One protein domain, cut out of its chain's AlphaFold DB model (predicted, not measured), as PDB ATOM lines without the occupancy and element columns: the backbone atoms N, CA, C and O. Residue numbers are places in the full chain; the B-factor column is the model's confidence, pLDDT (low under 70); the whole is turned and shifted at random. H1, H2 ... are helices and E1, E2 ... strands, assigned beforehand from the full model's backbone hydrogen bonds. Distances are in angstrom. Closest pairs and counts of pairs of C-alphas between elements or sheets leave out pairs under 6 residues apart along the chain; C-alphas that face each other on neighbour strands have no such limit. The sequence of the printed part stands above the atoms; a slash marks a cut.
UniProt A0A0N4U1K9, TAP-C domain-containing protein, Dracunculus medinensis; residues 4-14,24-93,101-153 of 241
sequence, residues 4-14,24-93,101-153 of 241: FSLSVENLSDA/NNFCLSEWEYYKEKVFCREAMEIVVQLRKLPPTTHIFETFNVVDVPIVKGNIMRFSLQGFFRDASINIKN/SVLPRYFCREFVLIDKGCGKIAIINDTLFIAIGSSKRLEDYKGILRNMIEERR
ATOM      1  N   PHE A   4      89.985 122.123 124.450       97.23
ATOM      2  CA  PHE A   4      90.795 120.981 124.029       97.23
ATOM      3  C   PHE A   4      91.854 121.438 123.035       97.23
ATOM      4  O   PHE A   4      91.556 122.233 122.141       97.23
ATOM      5  N   SER A   5      93.071 120.918 123.154       95.56
ATOM      6  CA  SER A   5      94.087 121.075 122.119       95.56
ATOM      7  C   SER A   5      94.840 119.780 121.863       95.56
ATOM      8  O   SER A   5      95.107 119.027 122.794       95.56
ATOM      9  N   LEU A   6      95.173 119.534 120.595       94.53
ATOM     10  CA  LEU A   6      95.966 118.388 120.165       94.53
ATOM     11  C   LEU A   6      97.159 118.864 119.340       94.53
ATOM     12  O   LEU A   6      97.003 119.655 118.407       94.53
ATOM     13  N   SER A   7      98.335 118.343 119.671       91.31
ATOM     14  CA  SER A   7      99.539 118.433 118.851       91.31
ATOM     15  C   SER A   7     100.152 117.052 118.647       91.31
ATOM     16  O   SER A   7     100.257 116.252 119.578       91.31
ATOM     17  N   VAL A   8     100.562 116.782 117.411       88.83
ATOM     18  CA  VAL A   8     101.246 115.547 117.032       88.83
ATOM     19  C   VAL A   8     102.620 115.901 116.490       88.83
ATOM     20  O   VAL A   8     102.738 116.722 115.582       88.83
ATOM     21  N   GLU A   9     103.658 115.275 117.032       83.84
ATOM     22  CA  GLU A   9     105.037 115.490 116.604       83.84
ATOM     23  C   GLU A   9     105.681 114.175 116.162       83.84
ATOM     24  O   GLU A   9     105.524 113.137 116.810       83.84
ATOM     25  N   ASN A  10     106.420 114.220 115.048       78.97
ATOM     26  CA  ASN A  10     107.280 113.119 114.632       78.97
ATOM     27  C   ASN A  10     108.704 113.374 115.141       78.97
ATOM     28  O   ASN A  10     109.412 114.242 114.630       78.97
ATOM     29  N   LEU A  11     109.109 112.611 116.150       70.55
ATOM     30  CA  LEU A  11     110.451 112.625 116.705       70.55
ATOM     31  C   LEU A  11     111.407 111.934 115.727       70.55
ATOM     32  O   LEU A  11     111.557 110.710 115.732       70.55
ATOM     33  N   SER A  12     112.082 112.734 114.904       60.87
ATOM     34  CA  SER A  12     113.157 112.265 114.028       60.87
ATOM     35  C   SER A  12     114.348 111.736 114.833       60.87
ATOM     36  O   SER A  12     114.764 112.356 115.817       60.87
ATOM     37  N   ASP A  13     114.951 110.632 114.385       56.04
ATOM     38  CA  ASP A  13     116.167 110.104 114.999       56.04
ATOM     39  C   ASP A  13     117.362 111.030 114.736       56.04
ATOM     40  O   ASP A  13     117.726 111.332 113.597       56.04
ATOM     41  N   ALA A  14     118.005 111.486 115.810       44.20
ATOM     42  CA  ALA A  14     119.222 112.277 115.720       44.20
ATOM     43  C   ALA A  14     120.404 111.375 115.323       44.20
ATOM     44  O   ALA A  14     121.060 110.813 116.198       44.20
ATOM     45  N   ASN A  24     109.227 105.671 109.165       43.38
ATOM     46  CA  ASN A  24     108.490 106.772 109.781       43.38
ATOM     47  C   ASN A  24     107.306 107.258 108.930       43.38
ATOM     48  O   ASN A  24     106.342 107.788 109.489       43.38
ATOM     49  N   ASN A  25     107.336 107.065 107.607       43.25
ATOM     50  CA  ASN A  25     106.253 107.507 106.721       43.25
ATOM     51  C   ASN A  25     105.006 106.617 106.828       43.25
ATOM     52  O   ASN A  25     103.888 107.128 106.771       43.25
ATOM     53  N   PHE A  26     105.161 105.309 107.058       42.37
ATOM     54  CA  PHE A  26     104.009 104.411 107.235       42.37
ATOM     55  C   PHE A  26     103.237 104.695 108.530       42.37
ATOM     56  O   PHE A  26     102.009 104.617 108.560       42.37
ATOM     57  N   CYS A  27     103.947 105.090 109.589       50.39
ATOM     58  CA  CYS A  27     103.370 105.303 110.915       50.39
ATOM     59  C   CYS A  27     102.585 106.625 111.044       50.39
ATOM     60  O   CYS A  27     101.905 106.849 112.048       50.39
ATOM     61  N   LEU A  28     102.681 107.507 110.047       52.98
ATOM     62  CA  LEU A  28     102.127 108.860 110.076       52.98
ATOM     63  C   LEU A  28     100.726 108.989 109.457       52.98
ATOM     64  O   LEU A  28     100.003 109.904 109.838       52.98
ATOM     65  N   SER A  29     100.325 108.095 108.551       61.33
ATOM     66  CA  SER A  29      99.192 108.338 107.635       61.33
ATOM     67  C   SER A  29      97.857 108.718 108.304       61.33
ATOM     68  O   SER A  29      97.206 109.657 107.854       61.33
ATOM     69  N   GLU A  30      97.451 108.068 109.401       65.60
ATOM     70  CA  GLU A  30      96.189 108.405 110.093       65.60
ATOM     71  C   GLU A  30      96.295 109.642 111.002       65.60
ATOM     72  O   GLU A  30      95.305 110.336 111.234       65.60
ATOM     73  N   TRP A  31      97.496 109.957 111.490       72.70
ATOM     74  CA  TRP A  31      97.729 111.085 112.398       72.70
ATOM     75  C   TRP A  31      98.213 112.348 111.676       72.70
ATOM     76  O   TRP A  31      98.288 113.418 112.276       72.70
ATOM     77  N   GLU A  32      98.489 112.251 110.375       65.57
ATOM     78  CA  GLU A  32      98.944 113.353 109.528       65.57
ATOM     79  C   GLU A  32      97.945 114.493 109.417       65.57
ATOM     80  O   GLU A  32      98.353 115.654 109.386       65.57
ATOM     81  N   TYR A  33      96.649 114.180 109.451       68.43
ATOM     82  CA  TYR A  33      95.588 115.185 109.508       68.43
ATOM     83  C   TYR A  33      95.704 116.094 110.747       68.43
ATOM     84  O   TYR A  33      95.230 117.225 110.741       68.43
ATOM     85  N   TYR A  34      96.379 115.619 111.797       74.38
ATOM     86  CA  TYR A  34      96.594 116.327 113.057       74.38
ATOM     87  C   TYR A  34      98.011 116.902 113.199       74.38
ATOM     88  O   TYR A  34      98.404 117.292 114.301       74.38
ATOM     89  N   LYS A  35      98.787 116.972 112.103       68.47
ATOM     90  CA  LYS A  35     100.052 117.729 112.082       68.47
ATOM     91  C   LYS A  35      99.812 119.208 112.378       68.47
ATOM     92  O   LYS A  35     100.644 119.854 113.009       68.47
ATOM     93  N   GLU A  36      98.672 119.743 111.946       72.78
ATOM     94  CA  GLU A  36      98.240 121.073 112.352       72.78
ATOM     95  C   GLU A  36      97.659 121.034 113.766       72.78
ATOM     96  O   GLU A  36      96.891 120.139 114.128       72.78
ATOM     97  N   LYS A  37      98.028 122.029 114.580       77.36
ATOM     98  CA  LYS A  37      97.544 122.141 115.956       77.36
ATOM     99  C   LYS A  37      96.025 122.291 115.951       77.36
ATOM    100  O   LYS A  37      95.495 123.305 115.499       77.36
ATOM    101  N   VAL A  38      95.336 121.313 116.522       85.68
ATOM    102  CA  VAL A  38      93.888 121.372 116.714       85.68
ATOM    103  C   VAL A  38      93.594 122.115 118.005       85.68
ATOM    104  O   VAL A  38      94.240 121.888 119.029       85.68
ATOM    105  N   PHE A  39      92.590 122.983 117.966       91.64
ATOM    106  CA  PHE A  39      92.099 123.694 119.133       91.64
ATOM    107  C   PHE A  39      90.576 123.818 119.058       91.64
ATOM    108  O   PHE A  39      90.050 124.330 118.074       91.64
ATOM    109  N   CYS A  40      89.884 123.355 120.097       91.41
ATOM    110  CA  CYS A  40      88.426 123.352 120.188       91.41
ATOM    111  C   CYS A  40      87.964 124.032 121.478       91.41
ATOM    112  O   CYS A  40      88.641 123.978 122.513       91.41
ATOM    113  N   ARG A  41      86.783 124.648 121.420       92.16
ATOM    114  CA  ARG A  41      86.138 125.348 122.528       92.16
ATOM    115  C   ARG A  41      84.721 124.820 122.718       92.16
ATOM    116  O   ARG A  41      84.029 124.511 121.767       92.16
ATOM    117  N   GLU A  42      84.266 124.790 123.965       92.33
ATOM    118  CA  GLU A  42      82.958 124.242 124.351       92.33
ATOM    119  C   GLU A  42      82.859 122.714 124.258       92.33
ATOM    120  O   GLU A  42      83.446 122.048 123.409       92.33
ATOM    121  N   ALA A  43      82.068 122.137 125.164       92.91
ATOM    122  CA  ALA A  43      82.017 120.689 125.351       92.91
ATOM    123  C   ALA A  43      81.605 119.923 124.081       92.91
ATOM    124  O   ALA A  43      82.135 118.849 123.815       92.91
ATOM    125  N   MET A  44      80.686 120.474 123.281       94.01
ATOM    126  CA  MET A  44      80.195 119.793 122.080       94.01
ATOM    127  C   MET A  44      81.263 119.713 120.984       94.01
ATOM    128  O   MET A  44      81.442 118.650 120.392       94.01
ATOM    129  N   GLU A  45      81.993 120.804 120.732       94.13
ATOM    130  CA  GLU A  45      83.069 120.822 119.736       94.13
ATOM    131  C   GLU A  45      84.185 119.854 120.139       94.13
ATOM    132  O   GLU A  45      84.649 119.061 119.321       94.13
ATOM    133  N   ILE A  46      84.537 119.854 121.430       95.35
ATOM    134  CA  ILE A  46      85.531 118.943 122.003       95.35
ATOM    135  C   ILE A  46      85.123 117.486 121.777       95.35
ATOM    136  O   ILE A  46      85.916 116.698 121.267       95.35
ATOM    137  N   VAL A  47      83.881 117.116 122.104       94.77
ATOM    138  CA  VAL A  47      83.396 115.739 121.924       94.77
ATOM    139  C   VAL A  47      83.393 115.339 120.451       94.77
ATOM    140  O   VAL A  47      83.815 114.230 120.127       94.77
ATOM    141  N   VAL A  48      82.963 116.227 119.547       94.82
ATOM    142  CA  VAL A  48      83.019 115.969 118.099       94.82
ATOM    143  C   VAL A  48      84.456 115.729 117.652       94.82
ATOM    144  O   VAL A  48      84.704 114.791 116.897       94.82
ATOM    145  N   GLN A  49      85.402 116.538 118.126       90.90
ATOM    146  CA  GLN A  49      86.798 116.420 117.734       90.90
ATOM    147  C   GLN A  49      87.453 115.147 118.273       90.90
ATOM    148  O   GLN A  49      88.114 114.445 117.513       90.90
ATOM    149  N   LEU A  50      87.216 114.800 119.542       92.71
ATOM    150  CA  LEU A  50      87.703 113.551 120.134       92.71
ATOM    151  C   LEU A  50      87.172 112.321 119.391       92.71
ATOM    152  O   LEU A  50      87.886 111.337 119.245       92.71
ATOM    153  N   ARG A  51      85.938 112.383 118.879       91.70
ATOM    154  CA  ARG A  51      85.316 111.282 118.131       91.70
ATOM    155  C   ARG A  51      85.895 111.080 116.731       91.70
ATOM    156  O   ARG A  51      85.692 110.016 116.158       91.70
ATOM    157  N   LYS A  52      86.553 112.099 116.169       89.55
ATOM    158  CA  LYS A  52      87.259 111.999 114.884       89.55
ATOM    159  C   LYS A  52      88.627 111.333 115.027       89.55
ATOM    160  O   LYS A  52      89.147 110.861 114.024       89.55
ATOM    161  N   LEU A  53      89.202 111.330 116.233       88.31
ATOM    162  CA  LEU A  53      90.503 110.712 116.476       88.31
ATOM    163  C   LEU A  53      90.430 109.196 116.234       88.31
ATOM    164  O   LEU A  53      89.394 108.589 116.529       88.31
ATOM    165  N   PRO A  54      91.525 108.575 115.756       85.56
ATOM    166  CA  PRO A  54      91.615 107.127 115.644       85.56
ATOM    167  C   PRO A  54      91.299 106.436 116.980       85.56
ATOM    168  O   PRO A  54      91.641 106.969 118.045       85.56
ATOM    169  N   PRO A  55      90.646 105.262 116.978       86.49
ATOM    170  CA  PRO A  55      90.356 104.556 118.217       86.49
ATOM    171  C   PRO A  55      91.655 104.100 118.892       86.49
ATOM    172  O   PRO A  55      92.532 103.519 118.259       86.49
ATOM    173  N   THR A  56      91.779 104.323 120.200       88.46
ATOM    174  CA  THR A  56      93.022 104.061 120.941       88.46
ATOM    175  C   THR A  56      92.820 103.048 122.062       88.46
ATOM    176  O   THR A  56      91.813 103.063 122.767       88.46
ATOM    177  N   THR A  57      93.810 102.179 122.264       89.42
ATOM    178  CA  THR A  57      93.912 101.289 123.429       89.42
ATOM    179  C   THR A  57      95.104 101.717 124.270       89.42
ATOM    180  O   THR A  57      96.254 101.524 123.878       89.42
ATOM    181  N   HIS A  58      94.834 102.333 125.416       90.63
ATOM    182  CA  HIS A  58      95.874 102.812 126.319       90.63
ATOM    183  C   HIS A  58      96.472 101.657 127.131       90.63
ATOM    184  O   HIS A  58      95.757 100.755 127.561       90.63
ATOM    185  N   ILE A  59      97.786 101.695 127.340       88.61
ATOM    186  CA  ILE A  59      98.525 100.706 128.130       88.61
ATOM    187  C   ILE A  59      98.650 101.253 129.553       88.61
ATOM    188  O   ILE A  59      99.582 102.003 129.861       88.61
ATOM    189  N   PHE A  60      97.685 100.924 130.410       88.36
ATOM    190  CA  PHE A  60      97.549 101.498 131.753       88.36
ATOM    191  C   PHE A  60      98.761 101.251 132.654       88.36
ATOM    192  O   PHE A  60      99.074 102.077 133.505       88.36
ATOM    193  N   GLU A  61      99.503 100.166 132.441       84.48
ATOM    194  CA  GLU A  61     100.712  99.850 133.207       84.48
ATOM    195  C   GLU A  61     101.825 100.886 133.000       84.48
ATOM    196  O   GLU A  61     102.732 100.993 133.824       84.48
ATOM    197  N   THR A  62     101.751 101.650 131.905       85.74
ATOM    198  CA  THR A  62     102.704 102.716 131.568       85.74
ATOM    199  C   THR A  62     102.260 104.099 132.031       85.74
ATOM    200  O   THR A  62     102.983 105.069 131.806       85.74
ATOM    201  N   PHE A  63     101.081 104.211 132.650       89.50
ATOM    202  CA  PHE A  63     100.561 105.496 133.092       89.50
ATOM    203  C   PHE A  63     101.421 106.038 134.220       89.50
ATOM    204  O   PHE A  63     101.580 105.424 135.276       89.50
ATOM    205  N   ASN A  64     101.963 107.220 133.980       84.94
ATOM    206  CA  ASN A  64     102.829 107.903 134.906       84.94
ATOM    207  C   ASN A  64     102.346 109.350 135.040       84.94
ATOM    208  O   ASN A  64     102.264 110.090 134.065       84.94
ATOM    209  N   VAL A  65     101.999 109.761 136.257       81.69
ATOM    210  CA  VAL A  65     101.741 111.175 136.542       81.69
ATOM    211  C   VAL A  65     103.095 111.873 136.645       81.69
ATOM    212  O   VAL A  65     103.913 111.505 137.486       81.69
ATOM    213  N   VAL A  66     103.377 112.806 135.738       73.56
ATOM    214  CA  VAL A  66     104.723 113.393 135.584       73.56
ATOM    215  C   VAL A  66     105.039 114.362 136.716       73.56
ATOM    216  O   VAL A  66     106.148 114.344 137.244       73.56
ATOM    217  N   ASP A  67     104.038 115.140 137.123       72.64
ATOM    218  CA  ASP A  67     104.189 116.264 138.042       72.64
ATOM    219  C   ASP A  67     103.328 116.081 139.294       72.64
ATOM    220  O   ASP A  67     102.257 115.469 139.242       72.64
ATOM    221  N   VAL A  68     103.757 116.671 140.417       74.43
ATOM    222  CA  VAL A  68     102.908 116.794 141.610       74.43
ATOM    223  C   VAL A  68     101.645 117.562 141.207       74.43
ATOM    224  O   VAL A  68     101.763 118.681 140.692       74.43
ATOM    225  N   PRO A  69     100.442 116.994 141.407       77.27
ATOM    226  CA  PRO A  69      99.219 117.666 141.021       77.27
ATOM    227  C   PRO A  69      99.107 118.988 141.778       77.27
ATOM    228  O   PRO A  69      99.135 119.029 143.008       77.27
ATOM    229  N   ILE A  70      98.980 120.085 141.036       81.99
ATOM    230  CA  ILE A  70      98.809 121.404 141.636       81.99
ATOM    231  C   ILE A  70      97.335 121.537 141.989       81.99
ATOM    232  O   ILE A  70      96.487 121.594 141.096       81.99
ATOM    233  N   VAL A  71      97.040 121.607 143.284       85.54
ATOM    234  CA  VAL A  71      95.694 121.859 143.799       85.54
ATOM    235  C   VAL A  71      95.648 123.273 144.368       85.54
ATOM    236  O   VAL A  71      96.422 123.622 145.257       85.54
ATOM    237  N   LYS A  72      94.753 124.112 143.842       85.73
ATOM    238  CA  LYS A  72      94.530 125.480 144.322       85.73
ATOM    239  C   LYS A  72      93.035 125.770 144.387       85.73
ATOM    240  O   LYS A  72      92.392 125.995 143.362       85.73
ATOM    241  N   GLY A  73      92.492 125.809 145.602       87.70
ATOM    242  CA  GLY A  73      91.055 125.972 145.817       87.70
ATOM    243  C   GLY A  73      90.290 124.803 145.202       87.70
ATOM    244  O   GLY A  73      90.586 123.653 145.499       87.70
ATOM    245  N   ASN A  74      89.349 125.098 144.309       89.98
ATOM    246  CA  ASN A  74      88.598 124.085 143.573       89.98
ATOM    247  C   ASN A  74      89.255 123.680 142.242       89.98
ATOM    248  O   ASN A  74      88.596 123.027 141.445       89.98
ATOM    249  N   ILE A  75      90.496 124.085 141.955       91.44
ATOM    250  CA  ILE A  75      91.198 123.757 140.705       91.44
ATOM    251  C   ILE A  75      92.276 122.705 140.978       91.44
ATOM    252  O   ILE A  75      93.078 122.872 141.896       91.44
ATOM    253  N   MET A  76      92.340 121.669 140.142       91.92
ATOM    254  CA  MET A  76      93.395 120.650 140.151       91.92
ATOM    255  C   MET A  76      94.017 120.525 138.759       91.92
ATOM    256  O   MET A  76      93.297 120.396 137.775       91.92
ATOM    257  N   ARG A  77      95.348 120.530 138.662       93.26
ATOM    258  CA  ARG A  77      96.089 120.318 137.408       93.26
ATOM    259  C   ARG A  77      97.036 119.135 137.540       93.26
ATOM    260  O   ARG A  77      97.773 119.073 138.519       93.26
ATOM    261  N   PHE A  78      97.058 118.248 136.548       93.01
ATOM    262  CA  PHE A  78      98.022 117.148 136.482       93.01
ATOM    263  C   PHE A  78      98.385 116.789 135.037       93.01
ATOM    264  O   PHE A  78      97.584 116.968 134.118       93.01
ATOM    265  N   SER A  79      99.593 116.251 134.869       93.86
ATOM    266  CA  SER A  79     100.143 115.778 133.596       93.86
ATOM    267  C   SER A  79     100.242 114.255 133.630       93.86
ATOM    268  O   SER A  79     100.916 113.701 134.499       93.86
ATOM    269  N   LEU A  80      99.579 113.573 132.701       92.91
ATOM    270  CA  LEU A  80      99.603 112.121 132.557       92.91
ATOM    271  C   LEU A  80     100.399 111.741 131.313       92.91
ATOM    272  O   LEU A  80     100.035 112.132 130.209       92.91
ATOM    273  N   GLN A  81     101.435 110.932 131.476       92.82
ATOM    274  CA  GLN A  81     102.186 110.366 130.363       92.82
ATOM    275  C   GLN A  81     101.995 108.854 130.284       92.82
ATOM    276  O   GLN A  81     101.728 108.197 131.293       92.82
ATOM    277  N   GLY A  82     102.159 108.293 129.093       90.72
ATOM    278  CA  GLY A  82     102.125 106.851 128.903       90.72
ATOM    279  C   GLY A  82     102.143 106.463 127.436       90.72
ATOM    280  O   GLY A  82     102.517 107.248 126.563       90.72
ATOM    281  N   PHE A  83     101.716 105.233 127.173       88.57
ATOM    282  CA  PHE A  83     101.640 104.689 125.829       88.57
ATOM    283  C   PHE A  83     100.242 104.210 125.461       88.57
ATOM    284  O   PHE A  83      99.474 103.748 126.308       88.57
ATOM    285  N   PHE A  84      99.938 104.255 124.169       88.84
ATOM    286  CA  PHE A  84      98.723 103.685 123.602       88.84
ATOM    287  C   PHE A  84      99.003 102.998 122.266       88.84
ATOM    288  O   PHE A  84      99.998 103.269 121.600       88.84
ATOM    289  N   ARG A  85      98.117 102.093 121.863       84.31
ATOM    290  CA  ARG A  85      98.107 101.480 120.533       84.31
ATOM    291  C   ARG A  85      96.921 102.010 119.748       84.31
ATOM    292  O   ARG A  85      95.850 102.217 120.320       84.31
ATOM    293  N   ASP A  86      97.118 102.216 118.458       77.63
ATOM    294  CA  ASP A  86      96.033 102.549 117.543       77.63
ATOM    295  C   ASP A  86      95.286 101.264 117.157       77.63
ATOM    296  O   ASP A  86      95.906 100.279 116.751       77.63
ATOM    297  N   ALA A  87      93.967 101.237 117.341       65.12
ATOM    298  CA  ALA A  87      93.164 100.053 117.059       65.12
ATOM    299  C   ALA A  87      92.904  99.863 115.556       65.12
ATOM    300  O   ALA A  87      92.573  98.748 115.151       65.12
ATOM    301  N   SER A  88      93.086 100.903 114.729       55.96
ATOM    302  CA  SER A  88      92.887 100.827 113.270       55.96
ATOM    303  C   SER A  88      93.861  99.874 112.573       55.96
ATOM    304  O   SER A  88      93.610  99.417 111.457       55.96
ATOM    305  N   ILE A  89      94.976  99.537 113.222       53.87
ATOM    306  CA  ILE A  89      96.103  98.904 112.543       53.87
ATOM    307  C   ILE A  89      96.018  97.357 112.526       53.87
ATOM    308  O   ILE A  89      96.739  96.678 111.791       53.87
ATOM    309  N   ASN A  90      95.054  96.763 113.230       39.70
ATOM    310  CA  ASN A  90      94.771  95.335 113.113       39.70
ATOM    311  C   ASN A  90      93.625  95.103 112.118       39.70
ATOM    312  O   ASN A  90      92.481  95.408 112.437       39.70
ATOM    313  N   ILE A  91      93.926  94.520 110.941       45.80
ATOM    314  CA  ILE A  91      93.251  93.314 110.377       45.80
ATOM    315  C   ILE A  91      93.367  93.169 108.845       45.80
ATOM    316  O   ILE A  91      93.121  92.070 108.359       45.80
ATOM    317  N   LYS A  92      93.757  94.173 108.038       40.75
ATOM    318  CA  LYS A  92      93.481  94.055 106.586       40.75
ATOM    319  C   LYS A  92      94.593  93.790 105.575       40.75
ATOM    320  O   LYS A  92      94.192  93.324 104.523       40.75
ATOM    321  N   ASN A  93      95.904  93.954 105.799       36.94
ATOM    322  CA  ASN A  93      96.869  93.596 104.737       36.94
ATOM    323  C   ASN A  93      98.309  93.280 105.195       36.94
ATOM    324  O   ASN A  93      98.937  94.060 105.896       36.94
ATOM    325  N   SER A 101     103.384  98.107 112.689       49.71
ATOM    326  CA  SER A 101     101.952  98.373 112.854       49.71
ATOM    327  C   SER A 101     101.461  98.217 114.311       49.71
ATOM    328  O   SER A 101     100.428  98.751 114.716       49.71
ATOM    329  N   VAL A 102     102.250  97.539 115.145       58.91
ATOM    330  CA  VAL A 102     101.904  97.196 116.530       58.91
ATOM    331  C   VAL A 102     102.586  98.131 117.536       58.91
ATOM    332  O   VAL A 102     102.339  98.028 118.739       58.91
ATOM    333  N   LEU A 103     103.441  99.057 117.093       66.23
ATOM    334  CA  LEU A 103     104.271  99.836 118.009       66.23
ATOM    335  C   LEU A 103     103.446 100.830 118.847       66.23
ATOM    336  O   LEU A 103     102.662 101.612 118.307       66.23
ATOM    337  N   PRO A 104     103.604 100.803 120.182       78.35
ATOM    338  CA  PRO A 104     102.865 101.677 121.083       78.35
ATOM    339  C   PRO A 104     103.348 103.125 120.965       78.35
ATOM    340  O   PRO A 104     104.520 103.374 121.195       78.35
ATOM    341  N   ARG A 105     102.460 104.080 120.683       83.92
ATOM    342  CA  ARG A 105     102.747 105.524 120.589       83.92
ATOM    343  C   ARG A 105     102.809 106.171 121.965       83.92
ATOM    344  O   ARG A 105     102.060 105.779 122.858       83.92
ATOM    345  N   TYR A 106     103.664 107.179 122.118       88.71
ATOM    346  CA  TYR A 106     103.733 107.971 123.342       88.71
ATOM    347  C   TYR A 106     102.647 109.046 123.346       88.71
ATOM    348  O   TYR A 106     102.398 109.689 122.323       88.71
ATOM    349  N   PHE A 107     102.054 109.284 124.512       92.69
ATOM    350  CA  PHE A 107     101.214 110.448 124.744       92.69
ATOM    351  C   PHE A 107     101.590 111.151 126.048       92.69
ATOM    352  O   PHE A 107     101.987 110.519 127.028       92.69
ATOM    353  N   CYS A 108     101.389 112.465 126.061       93.21
ATOM    354  CA  CYS A 108     101.331 113.283 127.262       93.21
ATOM    355  C   CYS A 108     100.013 114.051 127.236       93.21
ATOM    356  O   CYS A 108      99.728 114.760 126.273       93.21
ATOM    357  N   ARG A 109      99.187 113.883 128.264       95.88
ATOM    358  CA  ARG A 109      97.890 114.536 128.383       95.88
ATOM    359  C   ARG A 109      97.805 115.303 129.686       95.88
ATOM    360  O   ARG A 109      97.902 114.731 130.768       95.88
ATOM    361  N   GLU A 110      97.628 116.603 129.572       95.72
ATOM    362  CA  GLU A 110      97.490 117.511 130.698       95.72
ATOM    363  C   GLU A 110      96.017 117.859 130.890       95.72
ATOM    364  O   GLU A 110      95.340 118.308 129.961       95.72
ATOM    365  N   PHE A 111      95.543 117.707 132.123       95.51
ATOM    366  CA  PHE A 111      94.196 118.087 132.512       95.51
ATOM    367  C   PHE A 111      94.227 119.222 133.524       95.51
ATOM    368  O   PHE A 111      95.000 119.202 134.485       95.51
ATOM    369  N   VAL A 112      93.317 120.176 133.346       95.16
ATOM    370  CA  VAL A 112      92.913 121.110 134.398       95.16
ATOM    371  C   VAL A 112      91.456 120.832 134.726       95.16
ATOM    372  O   VAL A 112      90.575 120.928 133.868       95.16
ATOM    373  N   LEU A 113      91.218 120.470 135.977       94.54
ATOM    374  CA  LEU A 113      89.927 120.122 136.535       94.54
ATOM    375  C   LEU A 113      89.432 121.229 137.458       94.54
ATOM    376  O   LEU A 113      90.226 121.891 138.128       94.54
ATOM    377  N   ILE A 114      88.113 121.356 137.542       93.84
ATOM    378  CA  ILE A 114      87.436 122.042 138.635       93.84
ATOM    379  C   ILE A 114      86.596 121.052 139.434       93.84
ATOM    380  O   ILE A 114      85.871 120.238 138.856       93.84
ATOM    381  N   ASP A 115      86.660 121.152 140.754       91.89
ATOM    382  CA  ASP A 115      85.670 120.560 141.639       91.89
ATOM    383  C   ASP A 115      84.381 121.393 141.565       91.89
ATOM    384  O   ASP A 115      84.387 122.620 141.731       91.89
ATOM    385  N   LYS A 116      83.271 120.721 141.247       91.16
ATOM    386  CA  LYS A 116      81.922 121.300 141.196       91.16
ATOM    387  C   LYS A 116      81.129 121.031 142.479       91.16
ATOM    388  O   LYS A 116      79.955 121.400 142.533       91.16
ATOM    389  N   GLY A 117      81.740 120.393 143.474       86.67
ATOM    390  CA  GLY A 117      81.101 119.909 144.689       86.67
ATOM    391  C   GLY A 117      80.350 118.596 144.472       86.67
ATOM    392  O   GLY A 117      80.157 118.126 143.344       86.67
ATOM    393  N   CYS A 118      79.898 117.984 145.571       86.07
ATOM    394  CA  CYS A 118      79.133 116.732 145.555       86.07
ATOM    395  C   CYS A 118      79.858 115.559 144.857       86.07
ATOM    396  O   CYS A 118      79.202 114.683 144.288       86.07
ATOM    397  N   GLY A 119      81.197 115.536 144.872       85.11
ATOM    398  CA  GLY A 119      82.007 114.513 144.194       85.11
ATOM    399  C   GLY A 119      82.001 114.609 142.664       85.11
ATOM    400  O   GLY A 119      82.358 113.646 141.988       85.11
ATOM    401  N   LYS A 120      81.568 115.743 142.097       88.85
ATOM    402  CA  LYS A 120      81.559 115.976 140.651       88.85
ATOM    403  C   LYS A 120      82.744 116.842 140.258       88.85
ATOM    404  O   LYS A 120      82.887 117.957 140.742       88.85
ATOM    405  N   ILE A 121      83.516 116.371 139.291       92.40
ATOM    406  CA  ILE A 121      84.599 117.134 138.665       92.40
ATOM    407  C   ILE A 121      84.216 117.529 137.239       92.40
ATOM    408  O   ILE A 121      83.411 116.859 136.589       92.40
ATOM    409  N   ALA A 122      84.792 118.615 136.734       93.94
ATOM    410  CA  ALA A 122      84.712 118.966 135.320       93.94
ATOM    411  C   ALA A 122      86.082 119.327 134.761       93.94
ATOM    412  O   ALA A 122      86.830 120.085 135.369       93.94
ATOM    413  N   ILE A 123      86.376 118.814 133.568       95.78
ATOM    414  CA  ILE A 123      87.566 119.180 132.804       95.78
ATOM    415  C   ILE A 123      87.316 120.551 132.170       95.78
ATOM    416  O   ILE A 123      86.367 120.720 131.402       95.78
ATOM    417  N   ILE A 124      88.154 121.531 132.506       95.78
ATOM    418  CA  ILE A 124      88.123 122.871 131.905       95.78
ATOM    419  C   ILE A 124      89.218 123.063 130.857       95.78
ATOM    420  O   ILE A 124      89.019 123.846 129.935       95.78
ATOM    421  N   ASN A 125      90.327 122.327 130.957       96.12
ATOM    422  CA  ASN A 125      91.350 122.264 129.918       96.12
ATOM    423  C   ASN A 125      91.845 120.829 129.733       96.12
ATOM    424  O   ASN A 125      92.081 120.126 130.717       96.12
ATOM    425  N   ASP A 126      92.023 120.444 128.476       96.17
ATOM    426  CA  ASP A 126      92.545 119.154 128.036       96.17
ATOM    427  C   ASP A 126      93.568 119.390 126.915       96.17
ATOM    428  O   ASP A 126      93.221 119.804 125.807       96.17
ATOM    429  N   THR A 127      94.845 119.181 127.215       96.25
ATOM    430  CA  THR A 127      95.935 119.302 126.243       96.25
ATOM    431  C   THR A 127      96.478 117.909 125.966       96.25
ATOM    432  O   THR A 127      97.037 117.287 126.865       96.25
ATOM    433  N   LEU A 128      96.351 117.422 124.735       95.58
ATOM    434  CA  LEU A 128      96.891 116.141 124.294       95.58
ATOM    435  C   LEU A 128      98.092 116.364 123.371       95.58
ATOM    436  O   LEU A 128      97.987 116.990 122.320       95.58
ATOM    437  N   PHE A 129      99.230 115.802 123.745       92.66
ATOM    438  CA  PHE A 129     100.420 115.702 122.919       92.66
ATOM    439  C   PHE A 129     100.670 114.238 122.573       92.66
ATOM    440  O   PHE A 129     100.651 113.377 123.455       92.66
ATOM    441  N   ILE A 130     100.924 113.955 121.300       90.40
ATOM    442  CA  ILE A 130     101.270 112.617 120.818       90.40
ATOM    443  C   ILE A 130     102.622 112.697 120.132       90.40
ATOM    444  O   ILE A 130     102.808 113.492 119.210       90.40
ATOM    445  N   ALA A 131     103.543 111.833 120.550       85.52
ATOM    446  CA  ALA A 131     104.802 111.660 119.849       85.52
ATOM    447  C   ALA A 131     104.806 110.345 119.074       85.52
ATOM    448  O   ALA A 131     104.508 109.268 119.601       85.52
ATOM    449  N   ILE A 132     105.188 110.459 117.811       79.27
ATOM    450  CA  ILE A 132     105.414 109.355 116.890       79.27
ATOM    451  C   ILE A 132     106.920 109.312 116.640       79.27
ATOM    452  O   ILE A 132     107.549 110.355 116.521       79.27
ATOM    453  N   GLY A 133     107.523 108.131 116.595       71.24
ATOM    454  CA  GLY A 133     108.955 108.003 116.346       71.24
ATOM    455  C   GLY A 133     109.322 106.587 115.943       71.24
ATOM    456  O   GLY A 133     108.458 105.705 115.908       71.24
ATOM    457  N   SER A 134     110.606 106.374 115.659       67.84
ATOM    458  CA  SER A 134     111.106 105.061 115.266       67.84
ATOM    459  C   SER A 134     110.873 104.024 116.363       67.84
ATOM    460  O   SER A 134     110.871 104.331 117.561       67.84
ATOM    461  N   SER A 135     110.730 102.763 115.947       68.21
ATOM    462  CA  SER A 135     110.562 101.627 116.860       68.21
ATOM    463  C   SER A 135     111.601 101.617 117.978       68.21
ATOM    464  O   SER A 135     111.277 101.312 119.123       68.21
ATOM    465  N   LYS A 136     112.851 101.950 117.644       70.09
ATOM    466  CA  LYS A 136     113.972 101.929 118.582       70.09
ATOM    467  C   LYS A 136     113.828 103.013 119.645       70.09
ATOM    468  O   LYS A 136     113.861 102.707 120.831       70.09
ATOM    469  N   ARG A 137     113.587 104.259 119.229       70.43
ATOM    470  CA  ARG A 137     113.436 105.396 120.145       70.43
ATOM    471  C   ARG A 137     112.249 105.214 121.087       70.43
ATOM    472  O   ARG A 137     112.318 105.583 122.257       70.43
ATOM    473  N   LEU A 138     111.163 104.648 120.573       72.30
ATOM    474  CA  LEU A 138     109.942 104.438 121.336       72.30
ATOM    475  C   LEU A 138     110.092 103.311 122.363       72.30
ATOM    476  O   LEU A 138     109.603 103.442 123.486       72.30
ATOM    477  N   GLU A 139     110.829 102.249 122.023       75.06
ATOM    478  CA  GLU A 139     111.168 101.187 122.975       75.06
ATOM    479  C   GLU A 139     112.181 101.666 124.029       75.06
ATOM    480  O   GLU A 139     112.001 101.370 125.211       75.06
ATOM    481  N   ASP A 140     113.171 102.484 123.648       77.13
ATOM    482  CA  ASP A 140     114.102 103.122 124.592       77.13
ATOM    483  C   ASP A 140     113.334 103.991 125.601       77.13
ATOM    484  O   ASP A 140     113.499 103.864 126.817       77.13
ATOM    485  N   TYR A 141     112.425 104.834 125.104       74.90
ATOM    486  CA  TYR A 141     111.600 105.702 125.941       74.90
ATOM    487  C   TYR A 141     110.660 104.903 126.855       74.90
ATOM    488  O   TYR A 141     110.467 105.246 128.021       74.90
ATOM    489  N   LYS A 142     110.125 103.783 126.362       77.18
ATOM    490  CA  LYS A 142     109.322 102.848 127.157       77.18
ATOM    491  C   LYS A 142     110.137 102.168 128.253       77.18
ATOM    492  O   LYS A 142     109.616 101.955 129.347       77.18
ATOM    493  N   GLY A 143     111.402 101.846 127.990       80.36
ATOM    494  CA  GLY A 143     112.354 101.380 128.999       80.36
ATOM    495  C   GLY A 143     112.576 102.420 130.098       80.36
ATOM    496  O   GLY A 143     112.384 102.114 131.272       80.36
ATOM    497  N   ILE A 144     112.880 103.662 129.712       80.57
ATOM    498  CA  ILE A 144     113.074 104.782 130.648       80.57
ATOM    499  C   ILE A 144     111.825 104.996 131.513       80.57
ATOM    500  O   ILE A 144     111.931 105.095 132.734       80.57
ATOM    501  N   LEU A 145     110.634 105.014 130.903       78.80
ATOM    502  CA  LEU A 145     109.381 105.198 131.635       78.80
ATOM    503  C   LEU A 145     109.091 104.061 132.617       78.80
ATOM    504  O   LEU A 145     108.654 104.340 133.733       78.80
ATOM    505  N   ARG A 146     109.351 102.803 132.241       82.09
ATOM    506  CA  ARG A 146     109.216 101.669 133.171       82.09
ATOM    507  C   ARG A 146     110.122 101.834 134.382       82.09
ATOM    508  O   ARG A 146     109.624 101.746 135.500       82.09
ATOM    509  N   ASN A 147     111.393 102.163 134.161       82.96
ATOM    510  CA  ASN A 147     112.345 102.371 135.250       82.96
ATOM    511  C   ASN A 147     111.880 103.493 136.191       82.96
ATOM    512  O   ASN A 147     111.875 103.300 137.400       82.96
ATOM    513  N   MET A 148     111.400 104.621 135.652       80.91
ATOM    514  CA  MET A 148     110.876 105.728 136.466       80.91
ATOM    515  C   MET A 148     109.640 105.336 137.288       80.91
ATOM    516  O   MET A 148     109.500 105.747 138.440       80.91
ATOM    517  N   ILE A 149     108.723 104.552 136.712       79.76
ATOM    518  CA  ILE A 149     107.531 104.066 137.423       79.76
ATOM    519  C   ILE A 149     107.938 103.104 138.545       79.76
ATOM    520  O   ILE A 149     107.405 103.186 139.650       79.76
ATOM    521  N   GLU A 150     108.875 102.198 138.273       84.12
ATOM    522  CA  GLU A 150     109.386 101.236 139.251       84.12
ATOM    523  C   GLU A 150     110.173 101.911 140.375       84.12
ATOM    524  O   GLU A 150     109.980 101.562 141.537       84.12
ATOM    525  N   GLU A 151     111.009 102.900 140.058       81.75
ATOM    526  CA  GLU A 151     111.693 103.736 141.050       81.75
ATOM    527  C   GLU A 151     110.693 104.445 141.950       81.75
ATOM    528  O   GLU A 151     110.794 104.356 143.169       81.75
ATOM    529  N   ARG A 152     109.666 105.075 141.374       79.74
ATOM    530  CA  ARG A 152     108.648 105.746 142.179       79.74
ATOM    531  C   ARG A 152     107.868 104.770 143.059       79.74
ATOM    532  O   ARG A 152     107.585 105.089 144.208       79.74
ATOM    533  N   ARG A 153     107.525 103.582 142.548       79.62
ATOM    534  CA  ARG A 153     106.870 102.530 143.346       79.62
ATOM    535  C   ARG A 153     107.753 102.054 144.496       79.62
ATOM    536  O   ARG A 153     107.232 101.850 145.586       79.62
TER     537      ARG A 153
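This is residues 4 to 14, 24 to 93 and 101 to 153 of the 241 residues of the protein "TAP-C domain-containing protein" of Dracunculus medinensis (UniProt A0A0N4U1K9). One twisted sheet of seven strands has a helix on each face: the short H1 lies over E1 and E2 at one edge of the sheet, and the longer H2 crosses slantwise over E3, E5 and E6 on the opposite face. The long strands E5, E6 and E7 run side by side, with E1 beside E7, and E3 and E4 share the remaining side of E5. The printed part has 134 residues with two named helices and seven named strands, in the order E1 E2 H1 E3 E4 E5 E6 E7 H2; the class is mixed, helices and strands. The sheet is branched and mixed, with E1 and E7 parallel and the other neighbour pairs antiparallel. The whole is compact, with a radius of gyration of the C-alphas of 16.2 A and spans of 49 by 39 by 29 A.

E1, residues 4 to 11, has E2, residues 38 to 41, on one side, with N 4 and O 40 3.0 A apart, and E7, residues 121 to 133, on the other side, with N 5 and O 126 2.9 A apart. H1, residues 43 to 52, is on the sheet at a height of 8.7 A; it runs along the strands, at 6 degrees to E1 on the local plane, and its closest C-alphas to E2 are those of Ile 46 and Cys 40, 5.6 A apart. E3, residues 56 to 65, and E4, residues 70 to 72, lie on one side of E5, residues 75 to 86; N 57 and O 85 are 2.8 A apart, and N 70 and O 77 3.0 A. E4 and E5 form a hairpin. E6, residues 105 to 115, lies on the other side of E5, with N 80 and O 109 2.8 A apart. E6 and E7 form a hairpin, with N 110 and O 127 2.9 A apart. H2, residues 135 to 153, is on the opposite face from H1, at a height of 8.8 A and at 37 degrees to E3 on the local plane; Ile 149 and Asn 64 have their closest C-alphas, 6.6 A apart. In H1 and H2 every O i to N i+4 pair is within hydrogen-bond range.

E1 begins at C-alpha 4, (90.795, 120.981, 124.029), and is 22.6 A long; E2 is 10.5 A, H1 14.6 A, E3 19.2 A and E4 6.5 A. E5, 31.8 A long, bends by 64 degrees at residue 83, E3 by 83 degrees at residue 61, and E7, 34.3 A, by 67 degrees at residue 124. E6 is 31.0 A long. H2, 26.8 A, ends at C-alpha 153, (106.870, 102.530, 143.346).

The C-alphas of Gly 73 and Asn 93 are the two farthest apart, 52.6 A. Residues 15 to 23 and 94 to 100 are not printed, with gaps of 13.4 A and 10.7 A between C-alphas; the links printed whole are tight. Mean pLDDT of the printed part is 80.8; 25 residues are under 70, among them 24 to 30 and 87 to 93.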